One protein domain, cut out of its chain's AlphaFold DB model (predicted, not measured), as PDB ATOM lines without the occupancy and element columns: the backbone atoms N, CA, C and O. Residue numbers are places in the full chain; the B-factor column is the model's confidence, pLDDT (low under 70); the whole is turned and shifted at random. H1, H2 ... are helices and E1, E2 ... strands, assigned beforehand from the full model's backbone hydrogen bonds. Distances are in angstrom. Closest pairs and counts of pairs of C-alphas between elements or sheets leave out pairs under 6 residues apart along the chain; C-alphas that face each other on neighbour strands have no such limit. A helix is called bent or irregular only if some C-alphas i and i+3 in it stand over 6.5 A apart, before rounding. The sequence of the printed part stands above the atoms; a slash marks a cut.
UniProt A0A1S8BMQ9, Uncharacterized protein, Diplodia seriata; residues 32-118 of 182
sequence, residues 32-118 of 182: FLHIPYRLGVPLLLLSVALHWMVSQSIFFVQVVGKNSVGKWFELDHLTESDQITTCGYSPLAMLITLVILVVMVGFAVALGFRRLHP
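What this domain is: This is residues 32 to 118 of the 182 residues of an uncharacterized protein of Diplodia seriata (UniProt A0A1S8BMQ9). This is a long, thin model: H1 and H2 lie side by side, running opposite ways, and at one end they lead into a hairpin of two strands, E1 and E2, with the loop of residues 65 to 82 beyond the strands. At the other end residues 112 to 118 stick out and add to the length. The printed part has 87 residues, with two named helices and two named strands in the order H1, E1, E2, H2; the sheet has the order E1 - E2 and is antiparallel, and the class is mixed, helices and strands. The whole is extended, with a radius of gyration of the C-alphas of 22.8 A, and its C-alphas span 80 by 28 by 18 A.

How they stand to each other: Start at residues 37 to 57, which are H1; a tight link with no residue between leads into E1, residues 58 to 64. Look next at E2, residues 83 to 89: it is the antiparallel neighbour of E1, at 153 degrees between their directions, and the two form a hairpin. Here N 59 and O 88 are 2.9 A apart and N 84 and O 63 are 3.2 A apart, both within hydrogen-bond range. The closest C-alphas of H1 and E2, those of Ser 57 and Tyr 89, are 5.5 A apart. Past one residue, a tight link, comes H2, residues 91 to 112. H1 and H2 touch, and their closest C-alphas are those of Ser 57 and Ala 93, at 5.0 A. They run opposite ways at a shallow tilt of 23 degrees. E1 and H2 are apart. In H2 every O i to N i+4 pair is within hydrogen-bond range; in H1 16 of 17 are.

Where its parts are: Find C-alpha 37 at (188.229, 170.341, 250.534); from there H1 runs 29.4 A to C-alpha 57 at (208.202, 150.074, 257.780). H1 is neither bent nor irregular, but only just: C-alphas 38 and 41 are 6.0 A apart. E1 then runs 19.3 A from Ile 58 to Val 64, and E2 runs 18.7 A from Gln 83 to Tyr 89. H2 runs 31.7 A from Pro 91 to C-alpha 112 at (178.763, 157.017, 257.499).

The domain as a whole: Look for the two C-alphas farthest apart at Val 69 and Pro 118, 81.1 A from each other. The printed part has no cut. The link from E1 to E2, 18 residues, is long, and its C-alphas lie 28 to 38 A from the mean of all C-alphas. The mean pLDDT of the printed part is 82.6; residues 32 to 34, 67 and 73 to 83 are under 70.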
ATOM      1  N   PHE A  32     187.486 171.109 242.030       67.38
ATOM      2  CA  PHE A  32     188.405 170.341 241.177       67.38
ATOM      3  C   PHE A  32     188.490 168.858 241.590       67.38
ATOM      4  O   PHE A  32     188.444 167.966 240.750       67.38
ATOM      5  N   LEU A  33     188.510 168.583 242.899       65.25
ATOM      6  CA  LEU A  33     188.202 167.262 243.448       65.25
ATOM      7  C   LEU A  33     186.707 167.218 243.769       65.25
ATOM      8  O   LEU A  33     186.236 168.050 244.532       65.25
ATOM      9  N   HIS A  34     185.960 166.220 243.290       69.88
ATOM     10  CA  HIS A  34     184.510 166.060 243.529       69.88
ATOM     11  C   HIS A  34     184.052 166.078 245.012       69.88
ATOM     12  O   HIS A  34     182.851 166.084 245.293       69.88
ATOM     13  N   ILE A  35     184.981 166.117 245.968       78.31
ATOM     14  CA  ILE A  35     184.772 166.115 247.415       78.31
ATOM     15  C   ILE A  35     185.085 167.517 247.974       78.31
ATOM     16  O   ILE A  35     186.082 168.120 247.583       78.31
ATOM     17  N   PRO A  36     184.296 168.054 248.929       81.50
ATOM     18  CA  PRO A  36     184.639 169.317 249.580       81.50
ATOM     19  C   PRO A  36     186.033 169.245 250.219       81.50
ATOM     20  O   PRO A  36     186.335 168.289 250.936       81.50
ATOM     21  N   TYR A  37     186.847 170.288 250.035       82.19
ATOM     22  CA  TYR A  37     188.229 170.341 250.534       82.19
ATOM     23  C   TYR A  37     188.361 170.049 252.037       82.19
ATOM     24  O   TYR A  37     189.347 169.463 252.463       82.19
ATOM     25  N   ARG A  38     187.332 170.353 252.841       85.12
ATOM     26  CA  ARG A  38     187.289 170.028 254.281       85.12
ATOM     27  C   ARG A  38     187.351 168.527 254.586       85.12
ATOM     28  O   ARG A  38     187.732 168.158 255.686       85.12
ATOM     29  N   LEU A  39     186.929 167.680 253.650       83.69
ATOM     30  CA  LEU A  39     187.045 166.222 253.744       83.69
ATOM     31  C   LEU A  39     188.226 165.714 252.913       83.69
ATOM     32  O   LEU A  39     188.941 164.827 253.361       83.69
ATOM     33  N   GLY A  40     188.443 166.291 251.728       86.00
ATOM     34  CA  GLY A  40     189.512 165.871 250.823       86.00
ATOM     35  C   GLY A  40     190.916 166.120 251.378       86.00
ATOM     36  O   GLY A  40     191.747 165.224 251.320       86.00
ATOM     37  N   VAL A  41     191.175 167.295 251.963       89.12
ATOM     38  CA  VAL A  41     192.513 167.666 252.459       89.12
ATOM     39  C   VAL A  41     192.973 166.767 253.615       89.12
ATOM     40  O   VAL A  41     194.067 166.221 253.503       89.12
ATOM     41  N   PRO A  42     192.180 166.518 254.681       88.69
ATOM     42  CA  PRO A  42     192.594 165.594 255.739       88.69
ATOM     43  C   PRO A  42     192.851 164.173 255.232       88.69
ATOM     44  O   PRO A  42     193.829 163.551 255.631       88.69
ATOM     45  N   LEU A  43     192.006 163.669 254.324       87.75
ATOM     46  CA  LEU A  43     192.187 162.341 253.730       87.75
ATOM     47  C   LEU A  43     193.461 162.263 252.886       87.75
ATOM     48  O   LEU A  43     194.176 161.267 252.959       87.75
ATOM     49  N   LEU A  44     193.763 163.314 252.122       90.88
ATOM     50  CA  LEU A  44     194.985 163.398 251.328       90.88
ATOM     51  C   LEU A  44     196.223 163.414 252.229       90.88
ATOM     52  O   LEU A  44     197.146 162.639 252.002       90.88
ATOM     53  N   LEU A  45     196.222 164.236 253.283       92.44
ATOM     54  CA  LEU A  45     197.321 164.294 254.250       92.44
ATOM     55  C   LEU A  45     197.538 162.945 254.944       92.44
ATOM     56  O   LEU A  45     198.674 162.489 255.039       92.44
ATOM     57  N   LEU A  46     196.462 162.279 255.375       91.38
ATOM     58  CA  LEU A  46     196.543 160.942 255.967       91.38
ATOM     59  C   LEU A  46     197.062 159.905 254.967       91.38
ATOM     60  O   LEU A  46     197.872 159.068 255.343       91.38
ATOM     61  N   SER A  47     196.658 159.982 253.696       92.50
ATOM     62  CA  SER A  47     197.160 159.089 252.646       92.50
ATOM     63  C   SER A  47     198.651 159.294 252.381       92.50
ATOM     64  O   SER A  47     199.378 158.315 252.233       92.50
ATOM     65  N   VAL A  48     199.114 160.547 252.329       95.06
ATOM     66  CA  VAL A  48     200.539 160.875 252.169       95.06
ATOM     67  C   VAL A  48     201.332 160.378 253.373       95.06
ATOM     68  O   VAL A  48     202.352 159.719 253.198       95.06
ATOM     69  N   ALA A  49     200.842 160.624 254.591       93.62
ATOM     70  CA  ALA A  49     201.479 160.152 255.816       93.62
ATOM     71  C   ALA A  49     201.532 158.620 255.884       93.62
ATOM     72  O   ALA A  49     202.577 158.061 256.194       93.62
ATOM     73  N   LEU A  50     200.437 157.930 255.551       93.00
ATOM     74  CA  LEU A  50     200.393 156.470 255.509       93.00
ATOM     75  C   LEU A  50     201.397 155.926 254.493       93.00
ATOM     76  O   LEU A  50     202.175 155.038 254.825       93.00
ATOM     77  N   HIS A  51     201.431 156.489 253.284       92.75
ATOM     78  CA  HIS A  51     202.381 156.076 252.254       92.75
ATOM     79  C   HIS A  51     203.834 156.289 252.699       92.75
ATOM     80  O   HIS A  51     204.672 155.399 252.554       92.75
ATOM     81  N   TRP A  52     204.113 157.437 253.320       92.44
ATOM     82  CA  TRP A  52     205.422 157.738 253.887       92.44
ATOM     83  C   TRP A  52     205.815 156.732 254.975       92.44
ATOM     84  O   TRP A  52     206.899 156.159 254.923       92.44
ATOM     85  N   MET A  53     204.935 156.449 255.934       91.75
ATOM     86  CA  MET A  53     205.227 155.519 257.032       91.75
ATOM     87  C   MET A  53     205.382 154.068 256.563       91.75
ATOM     88  O   MET A  53     206.227 153.341 257.090       91.75
ATOM     89  N   VAL A  54     204.643 153.656 255.532       90.88
ATOM     90  CA  VAL A  54     204.825 152.343 254.895       90.88
ATOM     91  C   VAL A  54     206.232 152.222 254.309       90.88
ATOM     92  O   VAL A  54     206.882 151.202 254.528       90.88
ATOM     93  N   SER A  55     206.749 153.278 253.665       89.75
ATOM     94  CA  SER A  55     208.127 153.288 253.142       89.75
ATOM     95  C   SER A  55     209.192 153.128 254.234       89.75
ATOM     96  O   SER A  55     210.272 152.610 253.975       89.75
ATOM     97  N   GLN A  56     208.880 153.541 255.467       89.56
ATOM     98  CA  GLN A  56     209.765 153.410 256.629       89.56
ATOM     99  C   GLN A  56     209.563 152.092 257.393       89.56
ATOM    100  O   GLN A  56     210.327 151.789 258.309       89.56
ATOM    101  N   SER A  57     208.530 151.312 257.062       91.00
ATOM    102  CA  SER A  57     208.202 150.074 257.780       91.00
ATOM    103  C   SER A  57     209.068 148.899 257.342       91.00
ATOM    104  O   SER A  57     209.445 148.086 258.184       91.00
ATOM    105  N   ILE A  58     209.398 148.826 256.052       87.62
ATOM    106  CA  ILE A  58     210.278 147.814 255.465       87.62
ATOM    107  C   ILE A  58     211.307 148.559 254.625       87.62
ATOM    108  O   ILE A  58     210.937 149.289 253.709       87.62
ATOM    109  N   PHE A  59     212.585 148.388 254.936       86.00
ATOM    110  CA  PHE A  59     213.673 149.071 254.248       86.00
ATOM    111  C   PHE A  59     214.785 148.094 253.884       86.00
ATOM    112  O   PHE A  59     214.967 147.054 254.512       86.00
ATOM    113  N   PHE A  60     215.528 148.425 252.838       86.88
ATOM    114  CA  PHE A  60     216.631 147.607 252.358       86.88
ATOM    115  C   PHE A  60     217.867 147.805 253.238       86.88
ATOM    116  O   PHE A  60     218.239 148.939 253.540       86.88
ATOM    117  N   VAL A  61     218.509 146.708 253.640       84.38
ATOM    118  CA  VAL A  61     219.745 146.727 254.424       84.38
ATOM    119  C   VAL A  61     220.790 145.878 253.719       84.38
ATOM    120  O   VAL A  61     220.610 144.676 253.524       84.38
ATOM    121  N   GLN A  62     221.912 146.507 253.385       82.94
ATOM    122  CA  GLN A  62     223.106 145.821 252.917       82.94
ATOM    123  C   GLN A  62     224.148 145.838 254.030       82.94
ATOM    124  O   GLN A  62     224.558 146.903 254.495       82.94
ATOM    125  N   VAL A  63     224.569 144.655 254.465       78.06
ATOM    126  CA  VAL A  63     225.626 144.497 255.462       78.06
ATOM    127  C   VAL A  63     226.910 144.114 254.736       78.06
ATOM    128  O   VAL A  63     226.968 143.070 254.088       78.06
ATOM    129  N   VAL A  64     227.935 144.963 254.849       78.31
ATOM    130  CA  VAL A  64     229.284 144.706 254.323       78.31
ATOM    131  C   VAL A  64     230.206 144.384 255.495       78.31
ATOM    132  O   VAL A  64     230.355 145.191 256.417       78.31
ATOM    133  N   GLY A  65     230.805 143.194 255.474       71.62
ATOM    134  CA  GLY A  65     231.748 142.757 256.501       71.62
ATOM    135  C   GLY A  65     233.071 143.532 256.469       71.62
ATOM    136  O   GLY A  65     233.485 144.070 255.441       71.62
ATOM    137  N   LYS A  66     233.769 143.567 257.608       70.56
ATOM    138  CA  LYS A  66     235.194 143.929 257.689       70.56
ATOM    139  C   LYS A  66     236.004 142.674 257.964       70.56
ATOM    140  O   LYS A  66     235.539 141.795 258.688       70.56
ATOM    141  N   ASN A  67     237.219 142.604 257.432       68.94
ATOM    142  CA  ASN A  67     238.126 141.506 257.750       68.94
ATOM    143  C   ASN A  67     238.704 141.632 259.178       68.94
ATOM    144  O   ASN A  67     238.537 142.651 259.852       68.94
ATOM    145  N   SER A  68     239.421 140.603 259.636       73.50
ATOM    146  CA  SER A  68     240.061 140.545 260.964       73.50
ATOM    147  C   SER A  68     241.111 141.640 261.216       73.50
ATOM    148  O   SER A  68     241.496 141.868 262.359       73.50
ATOM    149  N   VAL A  69     241.546 142.340 260.165       77.31
ATOM    150  CA  VAL A  69     242.513 143.451 260.203       77.31
ATOM    151  C   VAL A  69     241.797 144.816 260.147       77.31
ATOM    152  O   VAL A  69     242.431 145.866 260.123       77.31
ATOM    153  N   GLY A  70     240.458 144.833 260.134       70.06
ATOM    154  CA  GLY A  70     239.641 146.048 260.121       70.06
ATOM    155  C   GLY A  70     239.527 146.743 258.757       70.06
ATOM    156  O   GLY A  70     238.902 147.805 258.683       70.06
ATOM    157  N   LYS A  71     240.079 146.160 257.682       72.81
ATOM    158  CA  LYS A  71     239.922 146.663 256.308       72.81
ATOM    159  C   LYS A  71     238.539 146.265 255.778       72.81
ATOM    160  O   LYS A  71     238.088 145.132 255.968       72.81
ATOM    161  N   TRP A  72     237.865 147.207 255.123       70.06
ATOM    162  CA  TRP A  72     236.661 146.919 254.342       70.06
ATOM    163  C   TRP A  72     237.028 146.011 253.165       70.06
ATOM    164  O   TRP A  72     238.078 146.209 252.550       70.06
ATOM    165  N   PHE A  73     236.188 145.026 252.854       65.56
ATOM    166  CA  PHE A  73     236.359 144.257 251.626       65.56
ATOM    167  C   PHE A  73     236.121 145.178 250.417       65.56
ATOM    168  O   PHE A  73     235.100 145.863 250.339       65.56
ATOM    169  N   GLU A  74     237.097 145.251 249.511       59.69
ATOM    170  CA  GLU A  74     236.995 146.015 248.262       59.69
ATOM    171  C   GLU A  74     235.995 145.338 247.315       59.69
ATOM    172  O   GLU A  74     235.935 144.111 247.244       59.69
ATOM    173  N   LEU A  75     235.214 146.149 246.589       57.88
ATOM    174  CA  LEU A  75     234.092 145.701 245.753       57.88
ATOM    175  C   LEU A  75     234.497 144.649 244.697       57.88
ATOM    176  O   LEU A  75     233.683 143.801 244.350       57.88
ATOM    177  N   ASP A  76     235.757 144.662 244.253       58.06
ATOM    178  CA  ASP A  76     236.298 143.760 243.224       58.06
ATOM    179  C   ASP A  76     236.648 142.345 243.731       58.06
ATOM    180  O   ASP A  76     236.940 141.454 242.930       58.06
ATOM    181  N   HIS A  77     236.617 142.103 245.048       56.12
ATOM    182  CA  HIS A  77     237.013 140.821 245.656       56.12
ATOM    183  C   HIS A  77     235.945 140.202 246.571       56.12
ATOM    184  O   HIS A  77     236.248 139.300 247.352       56.12
ATOM    185  N   LEU A  78     234.699 140.673 246.493       59.84
ATOM    186  CA  LEU A  78     233.599 140.163 247.308       59.84
ATOM    187  C   LEU A  78     233.028 138.874 246.709       59.84
ATOM    188  O   LEU A  78     232.416 138.880 245.644       59.84
ATOM    189  N   THR A  79     233.201 137.763 247.420       58.34
ATOM    190  CA  THR A  79     232.442 136.529 247.175       58.34
ATOM    191  C   THR A  79     231.002 136.734 247.671       58.34
ATOM    192  O   THR A  79     230.799 137.461 248.642       58.34
ATOM    193  N   GLU A  80     229.992 136.086 247.071       56.56
ATOM    194  CA  GLU A  80     228.575 136.182 247.508       56.56
ATOM    195  C   GLU A  80     228.369 135.934 249.021       56.56
ATOM    196  O   GLU A  80     227.388 136.398 249.596       56.56
ATOM    197  N   SER A  81     229.302 135.246 249.688       60.09
ATOM    198  CA  SER A  81     229.288 135.003 251.135       60.09
ATOM    199  C   SER A  81     229.574 136.232 252.012       60.09
ATOM    200  O   SER A  81     229.238 136.203 253.194       60.09
ATOM    201  N   ASP A  82     230.182 137.291 251.468       63.62
ATOM    202  CA  ASP A  82     230.691 138.441 252.241       63.62
ATOM    203  C   ASP A  82     229.760 139.667 252.208       63.62
ATOM    204  O   ASP A  82     229.976 140.648 252.931       63.62
ATOM    205  N   GLN A  83     228.699 139.611 251.395       66.12
ATOM    206  CA  GLN A  83     227.648 140.623 251.327       66.12
ATOM    207  C   GLN A  83     226.289 140.005 251.651       66.12
ATOM    208  O   GLN A  83     225.725 139.253 250.862       66.12
ATOM    209  N   ILE A  84     225.717 140.381 252.796       76.19
ATOM    210  CA  ILE A  84     224.361 139.963 253.157       76.19
ATOM    211  C   ILE A  84     223.409 141.096 252.809       76.19
ATOM    212  O   ILE A  84     223.432 142.172 253.414       76.19
ATOM    213  N   THR A  85     222.554 140.831 251.830       79.88
ATOM    214  CA  THR A  85     221.441 141.701 251.472       79.88
ATOM    215  C   THR A  85     220.179 141.189 252.150       79.88
ATOM    216  O   THR A  85     219.777 140.047 251.942       79.88
ATOM    217  N   THR A  86     219.553 142.019 252.978       85.69
ATOM    218  CA  THR A  86     218.337 141.656 253.709       85.69
ATOM    219  C   THR A  86     217.369 142.833 253.809       85.69
ATOM    220  O   THR A  86     217.692 143.970 253.464       85.69
ATOM    221  N   CYS A  87     216.158 142.562 254.285       86.06
ATOM    222  CA  CYS A  87     215.163 143.580 254.585       86.06
ATOM    223  C   CYS A  87     215.187 143.883 256.086       86.06
ATOM    224  O   CYS A  87     214.944 143.007 256.916       86.06
ATOM    225  N   GLY A  88     215.450 145.137 256.436       86.62
ATOM    226  CA  GLY A  88     215.173 145.671 257.761       86.62
ATOM    227  C   GLY A  88     213.684 145.972 257.917       86.62
ATOM    228  O   GLY A  88     212.997 146.324 256.955       86.62
ATOM    229  N   TYR A  89     213.180 145.854 259.140       90.50
ATOM    230  CA  TYR A  89     211.834 146.286 259.498       90.50
ATOM    231  C   TYR A  89     211.882 147.223 260.702       90.50
ATOM    232  O   TYR A  89     212.727 147.079 261.584       90.50
ATOM    233  N   SER A  90     210.968 148.191 260.744       92.31
ATOM    234  CA  SER A  90     210.824 149.125 261.863       92.31
ATOM    235  C   SER A  90     209.507 148.860 262.596       92.31
ATOM    236  O   SER A  90     208.448 149.282 262.119       92.31
ATOM    237  N   PRO A  91     209.533 148.193 263.772       90.69
ATOM    238  CA  PRO A  91     208.325 147.930 264.557       90.69
ATOM    239  C   PRO A  91     207.564 149.207 264.928       90.69
ATOM    240  O   PRO A  91     206.335 149.227 264.931       90.69
ATOM    241  N   LEU A  92     208.291 150.299 265.193       91.81
ATOM    242  CA  LEU A  92     207.695 151.594 265.506       91.81
ATOM    243  C   LEU A  92     206.941 152.176 264.300       91.81
ATOM    244  O   LEU A  92     205.813 152.639 264.453       91.81
ATOM    245  N   ALA A  93     207.527 152.122 263.099       91.75
ATOM    246  CA  ALA A  93     206.862 152.600 261.887       91.75
ATOM    247  C   ALA A  93     205.628 151.750 261.543       91.75
ATOM    248  O   ALA A  93     204.589 152.302 261.175       91.75
ATOM    249  N   MET A  94     205.703 150.430 261.748       93.69
ATOM    250  CA  MET A  94     204.560 149.525 261.589       93.69
ATOM    251  C   MET A  94     203.419 149.869 262.556       93.69
ATOM    252  O   MET A  94     202.266 149.967 262.134       93.69
ATOM    253  N   LEU A  95     203.731 150.115 263.835       95.19
ATOM    254  CA  LEU A  95     202.738 150.507 264.838       95.19
ATOM    255  C   LEU A  95     202.053 151.829 264.466       95.19
ATOM    256  O   LEU A  95     200.827 151.922 264.499       95.19
ATOM    257  N   ILE A  96     202.826 152.843 264.070       94.56
ATOM    258  CA  ILE A  96     202.270 154.140 263.656       94.56
ATOM    259  C   ILE A  96     201.393 153.980 262.407       94.56
ATOM    260  O   ILE A  96     200.304 154.549 262.348       94.56
ATOM    261  N   THR A  97     201.818 153.168 261.436       93.56
ATOM    262  CA  THR A  97     201.029 152.870 260.230       93.56
ATOM    263  C   THR A  97     199.675 152.251 260.589       93.56
ATOM    264  O   THR A  97     198.646 152.675 260.057       93.56
ATOM    265  N   LEU A  98     199.649 151.306 261.538       94.81
ATOM    266  CA  LEU A  98     198.413 150.700 262.038       94.81
ATOM    267  C   LEU A  98     197.486 151.741 262.680       94.81
ATOM    268  O   LEU A  98     196.289 151.756 262.399       94.81
ATOM    269  N   VAL A  99     198.029 152.634 263.510       95.19
ATOM    270  CA  VAL A  99     197.250 153.705 264.150       95.19
ATOM    271  C   VAL A  99     196.628 154.633 263.103       95.19
ATOM    272  O   VAL A  99     195.433 154.916 263.178       95.19
ATOM    273  N   ILE A 100     197.399 155.065 262.099       93.69
ATOM    274  CA  ILE A 100     196.887 155.913 261.008       93.69
ATOM    275  C   ILE A 100     195.743 155.205 260.273       93.69
ATOM    276  O   ILE A 100     194.701 155.818 260.026       93.69
ATOM    277  N   LEU A 101     195.895 153.912 259.976       94.00
ATOM    278  CA  LEU A 101     194.862 153.122 259.312       94.00
ATOM    279  C   LEU A 101     193.569 153.056 260.141       94.00
ATOM    280  O   LEU A 101     192.486 153.302 259.610       94.00
ATOM    281  N   VAL A 102     193.672 152.784 261.446       95.19
ATOM    282  CA  VAL A 102     192.516 152.754 262.357       95.19
ATOM    283  C   VAL A 102     191.816 154.112 262.401       95.19
ATOM    284  O   VAL A 102     190.589 154.171 262.322       95.19
ATOM    285  N   VAL A 103     192.572 155.211 262.459       93.25
ATOM    286  CA  VAL A 103     192.015 156.572 262.428       93.25
ATOM    287  C   VAL A 103     191.282 156.842 261.113       93.25
ATOM    288  O   VAL A 103     190.173 157.377 261.135       93.25
ATOM    289  N   MET A 104     191.847 156.444 259.969       91.75
ATOM    290  CA  MET A 104     191.205 156.608 258.658       91.75
ATOM    291  C   MET A 104     189.889 155.829 258.558       91.75
ATOM    292  O   MET A 104     188.875 156.384 258.123       91.75
ATOM    293  N   VAL A 105     189.879 154.566 258.995       92.69
ATOM    294  CA  VAL A 105     188.670 153.730 259.015       92.69
ATOM    295  C   VAL A 105     187.633 154.317 259.971       92.69
ATOM    296  O   VAL A 105     186.477 154.498 259.587       92.69
ATOM    297  N   GLY A 106     188.042 154.694 261.185       93.81
ATOM    298  CA  GLY A 106     187.169 155.325 262.173       93.81
ATOM    299  C   GLY A 106     186.540 156.618 261.653       93.81
ATOM    300  O   GLY A 106     185.337 156.827 261.803       93.81
ATOM    301  N   PHE A 107     187.315 157.456 260.960       89.81
ATOM    302  CA  PHE A 107     186.811 158.665 260.313       89.81
ATOM    303  C   PHE A 107     185.767 158.350 259.229       89.81
ATOM    304  O   PHE A 107     184.705 158.975 259.204       89.81
ATOM    305  N   ALA A 108     186.018 157.364 258.362       88.56
ATOM    306  CA  ALA A 108     185.069 156.953 257.326       88.56
ATOM    307  C   ALA A 108     183.752 156.420 257.921       88.56
ATOM    308  O   ALA A 108     182.667 156.816 257.488       88.56
ATOM    309  N   VAL A 109     183.843 155.586 258.958       91.06
ATOM    310  CA  VAL A 109     182.694 155.044 259.694       91.06
ATOM    311  C   VAL A 109     181.900 156.165 260.377       91.06
ATOM    312  O   VAL A 109     180.681 156.246 260.220       91.06
ATOM    313  N   ALA A 110     182.576 157.097 261.053       89.19
ATOM    314  CA  ALA A 110     181.940 158.253 261.686       89.19
ATOM    315  C   ALA A 110     181.207 159.150 260.674       89.19
ATOM    316  O   ALA A 110     180.133 159.681 260.966       89.19
ATOM    317  N   LEU A 111     181.751 159.311 259.462       85.56
ATOM    318  CA  LEU A 111     181.056 159.999 258.373       85.56
ATOM    319  C   LEU A 111     179.820 159.228 257.892       85.56
ATOM    320  O   LEU A 111     178.826 159.868 257.549       85.56
ATOM    321  N   GLY A 112     179.875 157.894 257.873       84.19
ATOM    322  CA  GLY A 112     178.763 157.017 257.499       84.19
ATOM    323  C   GLY A 112     177.569 157.110 258.451       84.19
ATOM    324  O   GLY A 112     176.430 157.148 257.997       84.19
ATOM    325  N   PHE A 113     177.814 157.254 259.755       86.56
ATOM    326  CA  PHE A 113     176.751 157.393 260.761       86.56
ATOM    327  C   PHE A 113     176.065 158.766 260.794       86.56
ATOM    328  O   PHE A 113     175.109 158.965 261.550       86.56
ATOM    329  N   ARG A 114     176.513 159.741 259.991       84.06
ATOM    330  CA  ARG A 114     175.879 161.064 259.957       84.06
ATOM    331  C   ARG A 114     174.462 160.962 259.407       84.06
ATOM    332  O   ARG A 114     174.261 160.727 258.221       84.06
ATOM    333  N   ARG A 115     173.471 161.207 260.258       81.62
ATOM    334  CA  ARG A 115     172.069 161.232 259.835       81.62
ATOM    335  C   ARG A 115     171.808 162.403 258.892       81.62
ATOM    336  O   ARG A 115     172.301 163.514 259.089       81.62
ATOM    337  N   LEU A 116     171.013 162.133 257.866       83.00
ATOM    338  CA  LEU A 116     170.472 163.138 256.967       83.00
ATOM    339  C   LEU A 116     169.075 163.506 257.472       83.00
ATOM    340  O   LEU A 116     168.310 162.636 257.873       83.00
ATOM    341  N   HIS A 117     168.760 164.798 257.481       80.12
ATOM    342  CA  HIS A 117     167.407 165.274 257.760       80.12
ATOM    343  C   HIS A 117     166.391 164.654 256.788       80.12
ATOM    344  O   HIS A 117     166.698 164.583 255.599       80.12
ATOM    345  N   PRO A 118     165.203 164.255 257.261       73.88
ATOM    346  CA  PRO A 118     164.098 163.884 256.388       73.88
ATOM    347  C   PRO A 118     163.534 165.156 255.738       73.88
ATOM    348  O   PRO A 118     163.281 166.139 256.431       73.88
TER     349      PRO A 118